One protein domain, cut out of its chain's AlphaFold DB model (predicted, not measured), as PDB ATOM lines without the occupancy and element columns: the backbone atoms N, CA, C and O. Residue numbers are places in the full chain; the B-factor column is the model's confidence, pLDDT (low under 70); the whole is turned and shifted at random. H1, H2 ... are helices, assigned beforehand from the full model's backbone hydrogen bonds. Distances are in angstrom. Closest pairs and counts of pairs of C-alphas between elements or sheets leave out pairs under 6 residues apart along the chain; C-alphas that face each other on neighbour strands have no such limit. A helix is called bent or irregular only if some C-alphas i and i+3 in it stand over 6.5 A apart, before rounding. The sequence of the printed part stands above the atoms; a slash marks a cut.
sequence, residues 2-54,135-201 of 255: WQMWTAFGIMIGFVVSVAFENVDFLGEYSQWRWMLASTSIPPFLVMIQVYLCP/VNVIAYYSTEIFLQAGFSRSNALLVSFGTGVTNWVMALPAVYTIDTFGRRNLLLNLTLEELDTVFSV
ATOM      1  N   TRP A   2     -41.560  21.887  31.528       80.12
ATOM      2  CA  TRP A   2     -40.301  21.123  31.644       80.12
ATOM      3  C   TRP A   2     -39.032  21.993  31.534       80.12
ATOM      4  O   TRP A   2     -38.164  21.891  32.388       80.12
ATOM      5  N   GLN A   3     -38.987  22.928  30.575       80.06
ATOM      6  CA  GLN A   3     -37.865  23.870  30.403       80.06
ATOM      7  C   GLN A   3     -37.583  24.757  31.635       80.06
ATOM      8  O   GLN A   3     -36.456  25.164  31.883       80.06
ATOM      9  N   MET A   4     -38.605  25.061  32.438       86.19
ATOM     10  CA  MET A   4     -38.423  25.836  33.670       86.19
ATOM     11  C   MET A   4     -37.681  25.006  34.723       86.19
ATOM     12  O   MET A   4     -36.800  25.510  35.410       86.19
ATOM     13  N   TRP A   5     -38.010  23.716  34.824       88.38
ATOM     14  CA  TRP A   5     -37.359  22.797  35.754       88.38
ATOM     15  C   TRP A   5     -35.937  22.428  35.324       88.38
ATOM     16  O   TRP A   5     -35.085  22.223  36.185       88.38
ATOM     17  N   THR A   6     -35.640  22.397  34.022       88.00
ATOM     18  CA  THR A   6     -34.255  22.247  33.543       88.00
ATOM     19  C   THR A   6     -33.414  23.475  33.883       88.00
ATOM     20  O   THR A   6     -32.328  23.317  34.436       88.00
ATOM     21  N   ALA A   7     -33.925  24.690  33.648       88.25
ATOM     22  CA  ALA A   7     -33.248  25.928  34.045       88.25
ATOM     23  C   ALA A   7     -33.037  26.010  35.569       88.25
ATOM     24  O   ALA A   7     -31.960  26.385  36.027       88.25
ATOM     25  N   PHE A   8     -34.024  25.571  36.354       89.88
ATOM     26  CA  PHE A   8     -33.911  25.460  37.810       89.88
ATOM     27  C   PHE A   8     -32.809  24.480  38.241       89.88
ATOM     28  O   PHE A   8     -32.025  24.779  39.138       89.88
ATOM     29  N   GLY A   9     -32.708  23.323  37.579       89.38
ATOM     30  CA  GLY A   9     -31.641  22.354  37.830       89.38
ATOM     31  C   GLY A   9     -30.248  22.917  37.537       89.38
ATOM     32  O   GLY A   9     -29.337  22.731  38.339       89.38
ATOM     33  N   ILE A  10     -30.097  23.665  36.438       88.50
ATOM     34  CA  ILE A  10     -28.847  24.366  36.096       88.50
ATOM     35  C   ILE A  10     -28.498  25.402  37.174       88.50
ATOM     36  O   ILE A  10     -27.357  25.454  37.628       88.50
ATOM     37  N   MET A  11     -29.481  26.181  37.632       89.69
ATOM     38  CA  MET A  11     -29.297  27.154  38.712       89.69
ATOM     39  C   MET A  11     -28.819  26.483  40.007       89.69
ATOM     40  O   MET A  11     -27.833  26.932  40.584       89.69
ATOM     41  N   ILE A  12     -29.454  25.385  40.441       89.62
ATOM     42  CA  ILE A  12     -28.999  24.607  41.609       89.62
ATOM     43  C   ILE A  12     -27.575  24.085  41.398       89.62
ATOM     44  O   ILE A  12     -26.775  24.119  42.330       89.62
ATOM     45  N   GLY A  13     -27.240  23.639  40.185       88.88
ATOM     46  CA  GLY A  13     -25.879  23.242  39.830       88.88
ATOM     47  C   GLY A  13     -24.867  24.351  40.121       88.88
ATOM     48  O   GLY A  13     -23.872  24.102  40.794       88.88
ATOM     49  N   PHE A  14     -25.154  25.588  39.710       88.38
ATOM     50  CA  PHE A  14     -24.294  26.731  40.022       88.38
ATOM     51  C   PHE A  14     -24.266  27.094  41.516       88.38
ATOM     52  O   PHE A  14     -23.201  27.451  42.017       88.38
ATOM     53  N   VAL A  15     -25.380  26.956  42.249       89.19
ATOM     54  CA  VAL A  15     -25.403  27.144  43.717       89.19
ATOM     55  C   VAL A  15     -24.445  26.172  44.397       89.19
ATOM     56  O   VAL A  15     -23.665  26.570  45.258       89.19
ATOM     57  N   VAL A  16     -24.482  24.900  43.999       87.94
ATOM     58  CA  VAL A  16     -23.578  23.863  44.505       87.94
ATOM     59  C   VAL A  16     -22.126  24.215  44.172       87.94
ATOM     60  O   VAL A  16     -21.275  24.113  45.051       87.94
ATOM     61  N   SER A  17     -21.837  24.669  42.949       85.50
ATOM     62  CA  SER A  17     -20.482  25.079  42.553       85.50
ATOM     63  C   SER A  17     -19.912  26.184  43.447       85.50
ATOM     64  O   SER A  17     -18.740  26.128  43.801       85.50
ATOM     65  N   VAL A  18     -20.735  27.161  43.839       85.69
ATOM     66  CA  VAL A  18     -20.334  28.234  44.767       85.69
ATOM     67  C   VAL A  18     -20.211  27.707  46.201       85.69
ATOM     68  O   VAL A  18     -19.254  28.018  46.902       85.69
ATOM     69  N   ALA A  19     -21.155  26.877  46.652       85.81
ATOM     70  CA  ALA A  19     -21.184  26.367  48.024       85.81
ATOM     71  C   ALA A  19     -20.005  25.435  48.356       85.81
ATOM     72  O   ALA A  19     -19.519  25.440  49.486       85.81
ATOM     73  N   PHE A  20     -19.542  24.643  47.385       83.12
ATOM     74  CA  PHE A  20     -18.442  23.688  47.563       83.12
ATOM     75  C   PHE A  20     -17.073  24.218  47.104       83.12
ATOM     76  O   PHE A  20     -16.109  23.456  47.115       83.12
ATOM     77  N   GLU A  21     -16.956  25.507  46.758       77.00
ATOM     78  CA  GLU A  21     -15.698  26.121  46.297       77.00
ATOM     79  C   GLU A  21     -14.570  26.037  47.339       77.00
ATOM     80  O   GLU A  21     -13.419  25.858  46.966       77.00
ATOM     81  N   ASN A  22     -14.887  26.137  48.636       75.94
ATOM     82  CA  ASN A  22     -13.900  26.144  49.729       75.94
ATOM     83  C   ASN A  22     -13.981  24.891  50.624       75.94
ATOM     84  O   ASN A  22     -13.597  24.926  51.794       75.94
ATOM     85  N   VAL A  23     -14.561  23.795  50.123       75.31
ATOM     86  CA  VAL A  23     -14.774  22.577  50.919       75.31
ATOM     87  C   VAL A  23     -13.669  21.561  50.645       75.31
ATOM     88  O   VAL A  23     -13.746  20.784  49.695       75.31
ATOM     89  N   ASP A  24     -12.695  21.505  51.555       71.75
ATOM     90  CA  ASP A  24     -11.532  20.607  51.464       71.75
ATOM     91  C   ASP A  24     -11.611  19.414  52.437       71.75
ATOM     92  O   ASP A  24     -10.603  18.843  52.854       71.75
ATOM     93  N   PHE A  25     -12.827  18.994  52.806       67.06
ATOM     94  CA  PHE A  25     -13.065  17.973  53.839       67.06
ATOM     95  C   PHE A  25     -12.391  16.611  53.564       67.06
ATOM     96  O   PHE A  25     -12.037  15.896  54.497       67.06
ATOM     97  N   LEU A  26     -12.200  16.239  52.292       63.25
ATOM     98  CA  LEU A  26     -11.560  14.979  51.868       63.25
ATOM     99  C   LEU A  26     -10.177  15.204  51.217       63.25
ATOM    100  O   LEU A  26      -9.676  14.317  50.524       63.25
ATOM    101  N   GLY A  27      -9.578  16.384  51.416       70.25
ATOM    102  CA  GLY A  27      -8.301  16.809  50.835       70.25
ATOM    103  C   GLY A  27      -8.436  17.939  49.803       70.25
ATOM    104  O   GLY A  27      -9.533  18.215  49.310       70.25
ATOM    105  N   GLU A  28      -7.293  18.533  49.444       66.81
ATOM    106  CA  GLU A  28      -7.117  19.746  48.610       66.81
ATOM    107  C   GLU A  28      -7.721  19.649  47.186       66.81
ATOM    108  O   GLU A  28      -7.913  20.652  46.508       66.81
ATOM    109  N   TYR A  29      -8.096  18.445  46.732       71.06
ATOM    110  CA  TYR A  29      -8.712  18.197  45.414       71.06
ATOM    111  C   TYR A  29     -10.105  17.554  45.492       71.06
ATOM    112  O   TYR A  29     -10.535  16.877  44.555       71.06
ATOM    113  N   SER A  30     -10.814  17.692  46.614       77.38
ATOM    114  CA  SER A  30     -12.105  17.015  46.825       77.38
ATOM    115  C   SER A  30     -13.336  17.777  46.310       77.38
ATOM    116  O   SER A  30     -14.398  17.172  46.157       77.38
ATOM    117  N   GLN A  31     -13.196  19.054  45.954       79.94
ATOM    118  CA  GLN A  31     -14.292  19.958  45.567       79.94
ATOM    119  C   GLN A  31     -15.151  19.414  44.407       79.94
ATOM    120  O   GLN A  31     -16.373  19.306  44.518       79.94
ATOM    121  N   TRP A  32     -14.520  18.949  43.322       82.31
ATOM    122  CA  TRP A  32     -15.233  18.394  42.160       82.31
ATOM    123  C   TRP A  32     -16.020  17.114  42.488       82.31
ATOM    124  O   TRP A  32     -17.044  16.839  41.862       82.31
ATOM    125  N   ARG A  33     -15.575  16.330  43.485       86.19
ATOM    126  CA  ARG A  33     -16.274  15.107  43.913       86.19
ATOM    127  C   ARG A  33     -17.599  15.450  44.572       86.19
ATOM    128  O   ARG A  33     -18.596  14.794  44.287       86.19
ATOM    129  N   TRP A  34     -17.618  16.485  45.409       83.44
ATOM    130  CA  TRP A  34     -18.836  16.968  46.058       83.44
ATOM    131  C   TRP A  34     -19.813  17.578  45.056       83.44
ATOM    132  O   TRP A  34     -21.008  17.290  45.127       83.44
ATOM    133  N   MET A  35     -19.301  18.317  44.067       83.50
ATOM    134  CA  MET A  35     -20.113  18.854  42.969       83.50
ATOM    135  C   MET A  35     -20.774  17.757  42.122       83.50
ATOM    136  O   MET A  35     -21.913  17.915  41.697       83.50
ATOM    137  N   LEU A  36     -20.097  16.629  41.882       85.12
ATOM    138  CA  LEU A  36     -20.712  15.484  41.201       85.12
ATOM    139  C   LEU A  36     -21.650  14.700  42.128       85.12
ATOM    140  O   LEU A  36     -22.735  14.298  41.709       85.12
ATOM    141  N   ALA A  37     -21.277  14.508  43.393       87.56
ATOM    142  CA  ALA A  37     -22.083  13.771  44.365       87.56
ATOM    143  C   ALA A  37     -23.452  14.430  44.599       87.56
ATOM    144  O   ALA A  37     -24.471  13.737  44.650       87.56
ATOM    145  N   SER A  38     -23.511  15.762  44.661       87.50
ATOM    146  CA  SER A  38     -24.765  16.501  44.842       87.50
ATOM    147  C   SER A  38     -25.765  16.276  43.703       87.50
ATOM    148  O   SER A  38     -26.971  16.262  43.950       87.50
ATOM    149  N   THR A  39     -25.300  16.035  42.469       87.19
ATOM    150  CA  THR A  39     -26.189  15.758  41.322       87.19
ATOM    151  C   THR A  39     -26.933  14.433  41.450       87.19
ATOM    152  O   THR A  39     -27.956  14.240  40.795       87.19
ATOM    153  N   SER A  40     -26.473  13.538  42.328       87.62
ATOM    154  CA  SER A  40     -27.153  12.271  42.598       87.62
ATOM    155  C   SER A  40     -28.366  12.443  43.516       87.62
ATOM    156  O   SER A  40     -29.284  11.627  43.459       87.62
ATOM    157  N   ILE A  41     -28.429  13.515  44.319       89.69
ATOM    158  CA  ILE A  41     -29.501  13.738  45.306       89.69
ATOM    159  C   ILE A  41     -30.892  13.844  44.642       89.69
ATOM    160  O   ILE A  41     -31.795  13.118  45.067       89.69
ATOM    161  N   PRO A  42     -31.117  14.667  43.593       88.94
ATOM    162  CA  PRO A  42     -32.441  14.773  42.976       88.94
ATOM    163  C   PRO A  42     -32.950  13.459  42.349       88.94
ATOM    164  O   PRO A  42     -34.109  13.117  42.591       88.94
ATOM    165  N   PRO A  43     -32.136  12.671  41.611       90.00
ATOM    166  CA  PRO A  43     -32.531  11.340  41.152       90.00
ATOM    167  C   PRO A  43     -32.991  10.404  42.272       90.00
ATOM    168  O   PRO A  43     -34.002   9.726  42.099       90.00
ATOM    169  N   PHE A  44     -32.317  10.388  43.429       91.19
ATOM    170  CA  PHE A  44     -32.756   9.578  44.575       91.19
ATOM    171  C   PHE A  44     -34.155   9.970  45.059       91.19
ATOM    172  O   PHE A  44     -34.993   9.096  45.288       91.19
ATOM    173  N   LEU A  45     -34.445  11.268  45.143       90.06
ATOM    174  CA  LEU A  45     -35.781  11.752  45.502       90.06
ATOM    175  C   LEU A  45     -36.835  11.346  44.466       90.06
ATOM    176  O   LEU A  45     -37.942  10.951  44.835       90.06
ATOM    177  N   VAL A  46     -36.497  11.402  43.176       90.38
ATOM    178  CA  VAL A  46     -37.401  10.979  42.097       90.38
ATOM    179  C   VAL A  46     -37.656   9.474  42.153       90.38
ATOM    180  O   VAL A  46     -38.806   9.065  42.016       90.38
ATOM    181  N   MET A  47     -36.641   8.647  42.421       91.25
ATOM    182  CA  MET A  47     -36.815   7.193  42.558       91.25
ATOM    183  C   MET A  47     -37.819   6.831  43.656       91.25
ATOM    184  O   MET A  47     -38.624   5.923  43.471       91.25
ATOM    185  N   ILE A  48     -37.826   7.570  44.766       92.56
ATOM    186  CA  ILE A  48     -38.818   7.387  45.833       92.56
ATOM    187  C   ILE A  48     -40.209   7.849  45.364       92.56
ATOM    188  O   ILE A  48     -41.204   7.163  45.598       92.56
ATOM    189  N   GLN A  49     -40.296   8.985  44.664       90.12
ATOM    190  CA  GLN A  49     -41.568   9.538  44.176       90.12
ATOM    191  C   GLN A  49     -42.233   8.703  43.076       90.12
ATOM    192  O   GLN A  49     -43.457   8.747  42.949       90.12
ATOM    193  N   VAL A  50     -41.472   7.921  42.304       89.81
ATOM    194  CA  VAL A  50     -42.022   7.041  41.260       89.81
ATOM    195  C   VAL A  50     -43.087   6.096  41.826       89.81
ATOM    196  O   VAL A  50     -44.105   5.897  41.175       89.81
ATOM    197  N   TYR A  51     -42.929   5.605  43.060       86.94
ATOM    198  CA  TYR A  51     -43.914   4.719  43.695       86.94
ATOM    199  C   TYR A  51     -45.246   5.401  44.054       86.94
ATOM    200  O   TYR A  51     -46.248   4.718  44.264       86.94
ATOM    201  N   LEU A  52     -45.280   6.735  44.134       87.44
ATOM    202  CA  LEU A  52     -46.498   7.506  44.413       87.44
ATOM    203  C   LEU A  52     -47.276   7.841  43.133       87.44
ATOM    204  O   LEU A  52     -48.490   8.062  43.180       87.44
ATOM    205  N   CYS A  53     -46.595   7.883  41.989       87.19
ATOM    206  CA  CYS A  53     -47.190   8.252  40.713       87.19
ATOM    207  C   CYS A  53     -47.942   7.065  40.093       87.19
ATOM    208  O   CYS A  53     -47.355   6.001  39.920       87.19
ATOM    209  N   PRO A  54     -49.225   7.220  39.710       86.88
ATOM    210  CA  PRO A  54     -49.914   6.185  38.955       86.88
ATOM    211  C   PRO A  54     -49.325   6.070  37.545       86.88
ATOM    212  O   PRO A  54     -49.044   7.073  36.884       86.88
ATOM    213  N   VAL A 135     -26.323  28.623  23.887       82.75
ATOM    214  CA  VAL A 135     -26.777  28.430  25.278       82.75
ATOM    215  C   VAL A 135     -25.913  27.405  26.025       82.75
ATOM    216  O   VAL A 135     -25.559  27.611  27.182       82.75
ATOM    217  N   ASN A 136     -25.502  26.327  25.350       86.38
ATOM    218  CA  ASN A 136     -24.625  25.310  25.936       86.38
ATOM    219  C   ASN A 136     -23.197  25.817  26.194       86.38
ATOM    220  O   ASN A 136     -22.565  25.378  27.151       86.38
ATOM    221  N   VAL A 137     -22.684  26.747  25.382       86.38
ATOM    222  CA  VAL A 137     -21.352  27.334  25.600       86.38
ATOM    223  C   VAL A 137     -21.355  28.150  26.888       86.38
ATOM    224  O   VAL A 137     -20.478  27.964  27.723       86.38
ATOM    225  N   ILE A 138     -22.381  28.976  27.097       84.12
ATOM    226  CA  ILE A 138     -22.543  29.733  28.344       84.12
ATOM    227  C   ILE A 138     -22.763  28.788  29.533       84.12
ATOM    228  O   ILE A 138     -22.144  28.962  30.579       84.12
ATOM    229  N   ALA A 139     -23.585  27.747  29.382       83.62
ATOM    230  CA  ALA A 139     -23.855  26.808  30.471       83.62
ATOM    231  C   ALA A 139     -22.596  26.066  30.962       83.62
ATOM    232  O   ALA A 139     -22.444  25.884  32.167       83.62
ATOM    233  N   TYR A 140     -21.692  25.663  30.061       85.06
ATOM    234  CA  TYR A 140     -20.500  24.885  30.427       85.06
ATOM    235  C   TYR A 140     -19.243  25.728  30.658       85.06
ATOM    236  O   TYR A 140     -18.434  25.382  31.514       85.06
ATOM    237  N   TYR A 141     -19.072  26.820  29.912       86.12
ATOM    238  CA  TYR A 141     -17.832  27.601  29.896       86.12
ATOM    239  C   TYR A 141     -17.974  29.003  30.496       86.12
ATOM    240  O   TYR A 141     -16.992  29.735  30.502       86.12
ATOM    241  N   SER A 142     -19.142  29.390  31.031       86.94
ATOM    242  CA  SER A 142     -19.345  30.710  31.665       86.94
ATOM    243  C   SER A 142     -18.246  31.066  32.664       86.94
ATOM    244  O   SER A 142     -17.629  32.118  32.538       86.94
ATOM    245  N   THR A 143     -17.939  30.173  33.606       85.31
ATOM    246  CA  THR A 143     -16.915  30.432  34.630       85.31
ATOM    247  C   THR A 143     -15.536  30.663  34.016       85.31
ATOM    248  O   THR A 143     -14.824  31.565  34.438       85.31
ATOM    249  N   GLU A 144     -15.174  29.889  32.993       86.75
ATOM    250  CA  GLU A 144     -13.889  30.025  32.302       86.75
ATOM    251  C   GLU A 144     -13.814  31.327  31.493       86.75
ATOM    252  O   GLU A 144     -12.802  32.022  31.523       86.75
ATOM    253  N   ILE A 145     -14.910  31.715  30.836       88.31
ATOM    254  CA  ILE A 145     -15.019  32.991  30.116       88.31
ATOM    255  C   ILE A 145     -14.817  34.167  31.083       88.31
ATOM    256  O   ILE A 145     -14.067  35.093  30.775       88.31
ATOM    257  N   PHE A 146     -15.428  34.124  32.272       87.75
ATOM    258  CA  PHE A 146     -15.256  35.178  33.277       87.75
ATOM    259  C   PHE A 146     -13.858  35.177  33.912       87.75
ATOM    260  O   PHE A 146     -13.313  36.248  34.176       87.75
ATOM    261  N   LEU A 147     -13.232  34.012  34.096       88.75
ATOM    262  CA  LEU A 147     -11.831  33.924  34.527       88.75
ATOM    263  C   LEU A 147     -10.886  34.572  33.506       88.75
ATOM    264  O   LEU A 147     -10.035  35.381  33.875       88.75
ATOM    265  N   GLN A 148     -11.064  34.274  32.217       88.81
ATOM    266  CA  GLN A 148     -10.268  34.866  31.133       88.81
ATOM    267  C   GLN A 148     -10.506  36.373  30.977       88.81
ATOM    268  O   GLN A 148      -9.603  37.097  30.565       88.81
ATOM    269  N   ALA A 149     -11.690  36.858  31.354       87.50
ATOM    270  CA  ALA A 149     -12.012  38.282  31.404       87.50
ATOM    271  C   ALA A 149     -11.355  39.031  32.588       87.50
ATOM    272  O   ALA A 149     -11.511  40.245  32.694       87.50
ATOM    273  N   GLY A 150     -10.611  38.340  33.463       87.25
ATOM    274  CA  GLY A 150      -9.854  38.945  34.565       87.25
ATOM    275  C   GLY A 150     -10.564  38.942  35.922       87.25
ATOM    276  O   GLY A 150     -10.086  39.587  36.856       87.25
ATOM    277  N   PHE A 151     -11.684  38.222  36.071       84.38
ATOM    278  CA  PHE A 151     -12.336  38.052  37.372       84.38
ATOM    279  C   PHE A 151     -11.610  37.003  38.231       84.38
ATOM    280  O   PHE A 151     -11.125  35.988  37.734       84.38
ATOM    281  N   SER A 152     -11.579  37.217  39.552       89.25
ATOM    282  CA  SER A 152     -11.155  36.186  40.515       89.25
ATOM    283  C   SER A 152     -12.079  34.962  40.447       89.25
ATOM    284  O   SER A 152     -13.257  35.108  40.127       89.25
ATOM    285  N   ARG A 153     -11.584  33.768  40.801       82.19
ATOM    286  CA  ARG A 153     -12.338  32.498  40.747       82.19
ATOM    287  C   ARG A 153     -13.689  32.568  41.462       82.19
ATOM    288  O   ARG A 153     -14.696  32.205  40.858       82.19
ATOM    289  N   SER A 154     -13.729  33.109  42.676       83.50
ATOM    290  CA  SER A 154     -14.972  33.209  43.451       83.50
ATOM    291  C   SER A 154     -15.955  34.208  42.836       83.50
ATOM    292  O   SER A 154     -17.158  33.958  42.778       83.50
ATOM    293  N   ASN A 155     -15.445  35.312  42.279       85.81
ATOM    294  CA  ASN A 155     -16.276  36.284  41.564       85.81
ATOM    295  C   ASN A 155     -16.801  35.697  40.245       85.81
ATOM    296  O   ASN A 155     -17.970  35.883  39.925       85.81
ATOM    297  N   ALA A 156     -15.981  34.948  39.507       87.50
ATOM    298  CA  ALA A 156     -16.380  34.275  38.273       87.50
ATOM    299  C   ALA A 156     -17.478  33.229  38.528       87.50
ATOM    300  O   ALA A 156     -18.468  33.193  37.802       87.50
ATOM    301  N   LEU A 157     -17.357  32.428  39.593       85.81
ATOM    302  CA  LEU A 157     -18.388  31.469  40.002       85.81
ATOM    303  C   LEU A 157     -19.697  32.161  40.404       85.81
ATOM    304  O   LEU A 157     -20.773  31.706  40.012       85.81
ATOM    305  N   LEU A 158     -19.617  33.280  41.129       87.75
ATOM    306  CA  LEU A 158     -20.788  34.067  41.522       87.75
ATOM    307  C   LEU A 158     -21.494  34.680  40.300       87.75
ATOM    308  O   LEU A 158     -22.721  34.621  40.207       87.75
ATOM    309  N   VAL A 159     -20.745  35.205  39.329       87.44
ATOM    310  CA  VAL A 159     -21.307  35.743  38.075       87.44
ATOM    311  C   VAL A 159     -21.927  34.627  37.217       87.44
ATOM    312  O   VAL A 159     -23.021  34.806  36.669       87.44
ATOM    313  N   SER A 160     -21.309  33.444  37.150       87.81
ATOM    314  CA  SER A 160     -21.904  32.265  36.501       87.81
ATOM    315  C   SER A 160     -23.205  31.832  37.181       87.81
ATOM    316  O   SER A 160     -24.200  31.558  36.505       87.81
ATOM    317  N   PHE A 161     -23.249  31.847  38.515       89.12
ATOM    318  CA  PHE A 161     -24.483  31.627  39.266       89.12
ATOM    319  C   PHE A 161     -25.553  32.672  38.933       89.12
ATOM    320  O   PHE A 161     -26.687  32.296  38.633       89.12
ATOM    321  N   GLY A 162     -25.194  33.959  38.888       89.31
ATOM    322  CA  GLY A 162     -26.092  35.034  38.461       89.31
ATOM    323  C   GLY A 162     -26.671  34.796  37.063       89.31
ATOM    324  O   GLY A 162     -27.864  34.986  36.840       89.31
ATOM    325  N   THR A 163     -25.860  34.277  36.140       86.62
ATOM    326  CA  THR A 163     -26.300  33.889  34.790       86.62
ATOM    327  C   THR A 163     -27.322  32.744  34.834       86.62
ATOM    328  O   THR A 163     -28.346  32.794  34.148       86.62
ATOM    329  N   GLY A 164     -27.100  31.737  35.685       88.38
ATOM    330  CA  GLY A 164     -28.053  30.650  35.934       88.38
ATOM    331  C   GLY A 164     -29.384  31.125  36.530       88.38
ATOM    332  O   GLY A 164     -30.447  30.674  36.097       88.38
ATOM    333  N   VAL A 165     -29.339  32.067  37.478       90.88
ATOM    334  CA  VAL A 165     -30.535  32.686  38.075       90.88
ATOM    335  C   VAL A 165     -31.313  33.472  37.028       90.88
ATOM    336  O   VAL A 165     -32.516  33.259  36.885       90.88
ATOM    337  N   THR A 166     -30.642  34.326  36.255       88.62
ATOM    338  CA  THR A 166     -31.275  35.104  35.181       88.62
ATOM    339  C   THR A 166     -31.965  34.191  34.170       88.62
ATOM    340  O   THR A 166     -33.112  34.444  33.804       88.62
ATOM    341  N   ASN A 167     -31.329  33.079  33.784       87.75
ATOM    342  CA  ASN A 167     -31.927  32.087  32.888       87.75
ATOM    343  C   ASN A 167     -33.222  31.474  33.463       87.75
ATOM    344  O   ASN A 167     -34.222  31.348  32.756       87.75
ATOM    345  N   TRP A 168     -33.240  31.120  34.751       89.88
ATOM    346  CA  TRP A 168     -34.441  30.569  35.386       89.88
ATOM    347  C   TRP A 168     -35.552  31.612  35.563       89.88
ATOM    348  O   TRP A 168     -36.711  31.333  35.247       89.88
ATOM    349  N   VAL A 169     -35.212  32.825  36.005       89.88
ATOM    350  CA  VAL A 169     -36.179  33.918  36.198       89.88
ATOM    351  C   VAL A 169     -36.819  34.314  34.871       89.88
ATOM    352  O   VAL A 169     -38.041  34.442  34.804       89.88
ATOM    353  N   MET A 170     -36.034  34.423  33.795       85.00
ATOM    354  CA  MET A 170     -36.552  34.753  32.461       85.00
ATOM    355  C   MET A 170     -37.363  33.614  31.824       85.00
ATOM    356  O   MET A 170     -38.190  33.861  30.944       85.00
ATOM    357  N   ALA A 171     -37.228  32.374  32.303       85.50
ATOM    358  CA  ALA A 171     -38.078  31.272  31.857       85.50
ATOM    359  C   ALA A 171     -39.541  31.406  32.337       85.50
ATOM    360  O   ALA A 171     -40.443  30.891  31.671       85.50
ATOM    361  N   LEU A 172     -39.803  32.100  33.454       83.69
ATOM    362  CA  LEU A 172     -41.155  32.304  33.999       83.69
ATOM    363  C   LEU A 172     -42.071  33.120  33.066       83.69
ATOM    364  O   LEU A 172     -43.117  32.591  32.670       83.69
ATOM    365  N   PRO A 173     -41.710  34.357  32.655       82.31
ATOM    366  CA  PRO A 173     -42.517  35.107  31.702       82.31
ATOM    367  C   PRO A 173     -42.574  34.390  30.353       82.31
ATOM    368  O   PRO A 173     -43.623  34.395  29.723       82.31
ATOM    369  N   ALA A 174     -41.514  33.688  29.934       77.31
ATOM    370  CA  ALA A 174     -41.529  32.932  28.684       77.31
ATOM    371  C   ALA A 174     -42.628  31.852  28.660       77.31
ATOM    372  O   ALA A 174     -43.321  31.716  27.656       77.31
ATOM    373  N   VAL A 175     -42.841  31.114  29.758       79.25
ATOM    374  CA  VAL A 175     -43.930  30.120  29.841       79.25
ATOM    375  C   VAL A 175     -45.298  30.789  29.724       79.25
ATOM    376  O   VAL A 175     -46.140  30.302  28.975       79.25
ATOM    377  N   TYR A 176     -45.503  31.911  30.414       75.38
ATOM    378  CA  TYR A 176     -46.764  32.648  30.344       75.38
ATOM    379  C   TYR A 176     -47.028  33.198  28.935       75.38
ATOM    380  O   TYR A 176     -48.121  33.037  28.390       75.38
ATOM    381  N   THR A 177     -46.009  33.783  28.307       71.75
ATOM    382  CA  THR A 177     -46.106  34.346  26.958       71.75
ATOM    383  C   THR A 177     -46.349  33.255  25.909       71.75
ATOM    384  O   THR A 177     -47.073  33.493  24.941       71.75
ATOM    385  N   ILE A 178     -45.812  32.037  26.093       75.44
ATOM    386  CA  ILE A 178     -46.058  30.883  25.200       75.44
ATOM    387  C   ILE A 178     -47.540  30.530  25.112       75.44
ATOM    388  O   ILE A 178     -48.021  30.212  24.016       75.44
ATOM    389  N   ASP A 179     -48.249  30.600  26.233       76.06
ATOM    390  CA  ASP A 179     -49.655  30.221  26.300       76.06
ATOM    391  C   ASP A 179     -50.590  31.342  25.801       76.06
ATOM    392  O   ASP A 179     -51.686  31.038  25.329       76.06
ATOM    393  N   THR A 180     -50.159  32.613  25.804       70.94
ATOM    394  CA  THR A 180     -50.959  33.761  25.322       70.94
ATOM    395  C   THR A 180     -50.688  34.156  23.866       70.94
ATOM    396  O   THR A 180     -51.633  34.335  23.099       70.94
ATOM    397  N   PHE A 181     -49.424  34.277  23.448       63.25
ATOM    398  CA  PHE A 181     -49.045  34.726  22.093       63.25
ATOM    399  C   PHE A 181     -48.893  33.584  21.081       63.25
ATOM    400  O   PHE A 181     -48.798  33.820  19.872       63.25
ATOM    401  N   GLY A 182     -48.884  32.338  21.558       64.25
ATOM    402  CA  GLY A 182     -48.737  31.149  20.731       64.25
ATOM    403  C   GLY A 182     -47.295  30.887  20.280       64.25
ATOM    404  O   GLY A 182     -46.478  31.779  20.051       64.25
ATOM    405  N   ARG A 183     -46.975  29.601  20.095       68.00
ATOM    406  CA  ARG A 183     -45.599  29.114  19.868       68.00
ATOM    407  C   ARG A 183     -44.938  29.653  18.597       68.00
ATOM    408  O   ARG A 183     -43.735  29.872  18.583       68.00
ATOM    409  N   ARG A 184     -45.708  29.849  17.520       65.25
ATOM    410  CA  ARG A 184     -45.170  30.310  16.228       65.25
ATOM    411  C   ARG A 184     -44.781  31.788  16.261       65.25
ATOM    412  O   ARG A 184     -43.755  32.134  15.692       65.25
ATOM    413  N   ASN A 185     -45.591  32.628  16.903       63.09
ATOM    414  CA  ASN A 185     -45.344  34.066  16.965       63.09
ATOM    415  C   ASN A 185     -44.115  34.364  17.830       63.09
ATOM    416  O   ASN A 185     -43.270  35.153  17.445       63.09
ATOM    417  N   LEU A 186     -43.956  33.640  18.941       61.78
ATOM    418  CA  LEU A 186     -42.764  33.745  19.781       61.78
ATOM    419  C   LEU A 186     -41.490  33.329  19.069       61.78
ATOM    420  O   LEU A 186     -40.521  34.073  19.094       61.78
ATOM    421  N   LEU A 187     -41.500  32.163  18.415       63.25
ATOM    422  CA  LEU A 187     -40.330  31.710  17.671       63.25
ATOM    423  C   LEU A 187     -39.966  32.711  16.577       63.25
ATOM    424  O   LEU A 187     -38.806  33.071  16.472       63.25
ATOM    425  N   LEU A 188     -40.941  33.188  15.799       65.19
ATOM    426  CA  LEU A 188     -40.663  34.105  14.700       65.19
ATOM    427  C   LEU A 188     -40.238  35.490  15.184       65.19
ATOM    428  O   LEU A 188     -39.247  35.978  14.672       65.19
ATOM    429  N   ASN A 189     -40.896  36.093  16.173       59.88
ATOM    430  CA  ASN A 189     -40.578  37.459  16.600       59.88
ATOM    431  C   ASN A 189     -39.215  37.544  17.298       59.88
ATOM    432  O   ASN A 189     -38.413  38.393  16.931       59.88
ATOM    433  N   LEU A 190     -38.908  36.607  18.206       61.50
ATOM    434  CA  LEU A 190     -37.587  36.539  18.848       61.50
ATOM    435  C   LEU A 190     -36.486  36.225  17.838       61.50
ATOM    436  O   LEU A 190     -35.410  36.809  17.899       61.50
ATOM    437  N   THR A 191     -36.741  35.319  16.883       58.72
ATOM    438  CA  THR A 191     -35.749  35.085  15.830       58.72
ATOM    439  C   THR A 191     -35.635  36.269  14.894       58.72
ATOM    440  O   THR A 191     -34.533  36.523  14.467       58.72
ATOM    441  N   LEU A 192     -36.706  36.987  14.557       48.81
ATOM    442  CA  LEU A 192     -36.645  38.083  13.595       48.81
ATOM    443  C   LEU A 192     -35.909  39.292  14.160       48.81
ATOM    444  O   LEU A 192     -35.163  39.883  13.406       48.81
ATOM    445  N   GLU A 193     -36.032  39.628  15.442       56.62
ATOM    446  CA  GLU A 193     -35.250  40.727  16.038       56.62
ATOM    447  C   GLU A 193     -33.745  40.404  16.083       56.62
ATOM    448  O   GLU A 193     -32.911  41.211  15.671       56.62
ATOM    449  N   GLU A 194     -33.382  39.188  16.492       54.62
ATOM    450  CA  GLU A 194     -31.986  38.722  16.530       54.62
ATOM    451  C   GLU A 194     -31.412  38.488  15.121       54.62
ATOM    452  O   GLU A 194     -30.266  38.822  14.825       54.62
ATOM    453  N   LEU A 195     -32.220  37.943  14.208       49.19
ATOM    454  CA  LEU A 195     -31.865  37.720  12.808       49.19
ATOM    455  C   LEU A 195     -31.784  39.052  12.059       49.19
ATOM    456  O   LEU A 195     -30.878  39.200  11.260       49.19
ATOM    457  N   ASP A 196     -32.639  40.042  12.312       49.59
ATOM    458  CA  ASP A 196     -32.505  41.385  11.726       49.59
ATOM    459  C   ASP A 196     -31.274  42.095  12.312       49.59
ATOM    460  O   ASP A 196     -30.531  42.745  11.595       49.59
ATOM    461  N   THR A 197     -30.911  41.853  13.572       51.44
ATOM    462  CA  THR A 197     -29.644  42.358  14.134       51.44
ATOM    463  C   THR A 197     -28.412  41.711  13.475       51.44
ATOM    464  O   THR A 197     -27.436  42.396  13.173       51.44
ATOM    465  N   VAL A 198     -28.456  40.408  13.179       50.41
ATOM    466  CA  VAL A 198     -27.349  39.659  12.545       50.41
ATOM    467  C   VAL A 198     -27.316  39.803  11.012       50.41
ATOM    468  O   VAL A 198     -26.241  39.727  10.418       50.41
ATOM    469  N   PHE A 199     -28.463  40.022  10.365       42.41
ATOM    470  CA  PHE A 199     -28.639  40.075   8.905       42.41
ATOM    471  C   PHE A 199     -29.094  41.450   8.373       42.41
ATOM    472  O   PHE A 199     -29.289  41.585   7.164       42.41
ATOM    473  N   SER A 200     -29.196  42.485   9.217       44.84
ATOM    474  CA  SER A 200     -29.403  43.891   8.798       44.84
ATOM    475  C   SER A 200     -28.282  44.404   7.896       44.84
ATOM    476  O   SER A 200     -28.476  45.357   7.144       44.84
ATOM    477  N   VAL A 201     -27.123  43.743   7.918       50.69
ATOM    478  CA  VAL A 201     -26.045  43.949   6.954       50.69
ATOM    479  C   VAL A 201     -26.232  42.965   5.801       50.69
ATOM    480  O   VAL A 201     -26.034  41.755   5.929       50.69
TER     481      VAL A 201
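This is residues 2 to 54 and 135 to 201 of the 255 residues of the protein "Putative plastidic glucose transporter 4 protein" of Botryosphaeria parva (strain UCR-NP2) (UniProt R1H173). Long H5 has H1 side by side with it and H4 packed on its first part; H6 makes a corner at its far end, with residues 188 to 201 sticking out, as do residues 43 to 54 beyond H2. It is loose, 120 residues with six named helices, H1 to H6, all helix, radius of gyration 18.5 A, spanning 53 by 51 by 17 A.

H1, residues 2 to 19, and H2, residues 31 to 38, form a hairpin, closest C-alphas Ser 17 and Met 35, 6.2 A. H3, residues 41 to 50, meets H2 only through their link. H5, residues 153 to 181, touches H1, closest C-alphas Gly 164 and Met 11, 4.6 A, at a shallow tilt of 14 degrees, opposite ways. H4, residues 135 to 148, forms a hairpin with H5, of which residues 153 to 164 alone touch it, closest C-alphas Phe 146 and Ala 156, 5.2 A. H6, residues 183 to 199, is close but not clearly touching H5, closest C-alphas Leu 186 and Ile 178, 7.0 A. Every O i to N i+4 pair is within hydrogen-bond range in H1, H2, H3 and H6, 8 of 10 in H4 and 23 of 25 in H5.

H1 begins at C-alpha 2 (-40.301, 21.123, 31.644); H5 is 41.2 A long; H6 ends at C-alpha 199 (-28.639, 40.075, 8.905). H4 is irregular, C-alphas 140 and 143 being 7.8 A apart.

Residues 55 to 134 are not printed; C-alphas 54 and 135 are 34.9 A apart. The link H1 to H2 is long. pLDDT is under 70 in residues 25 to 26, 28 and 181 to 201.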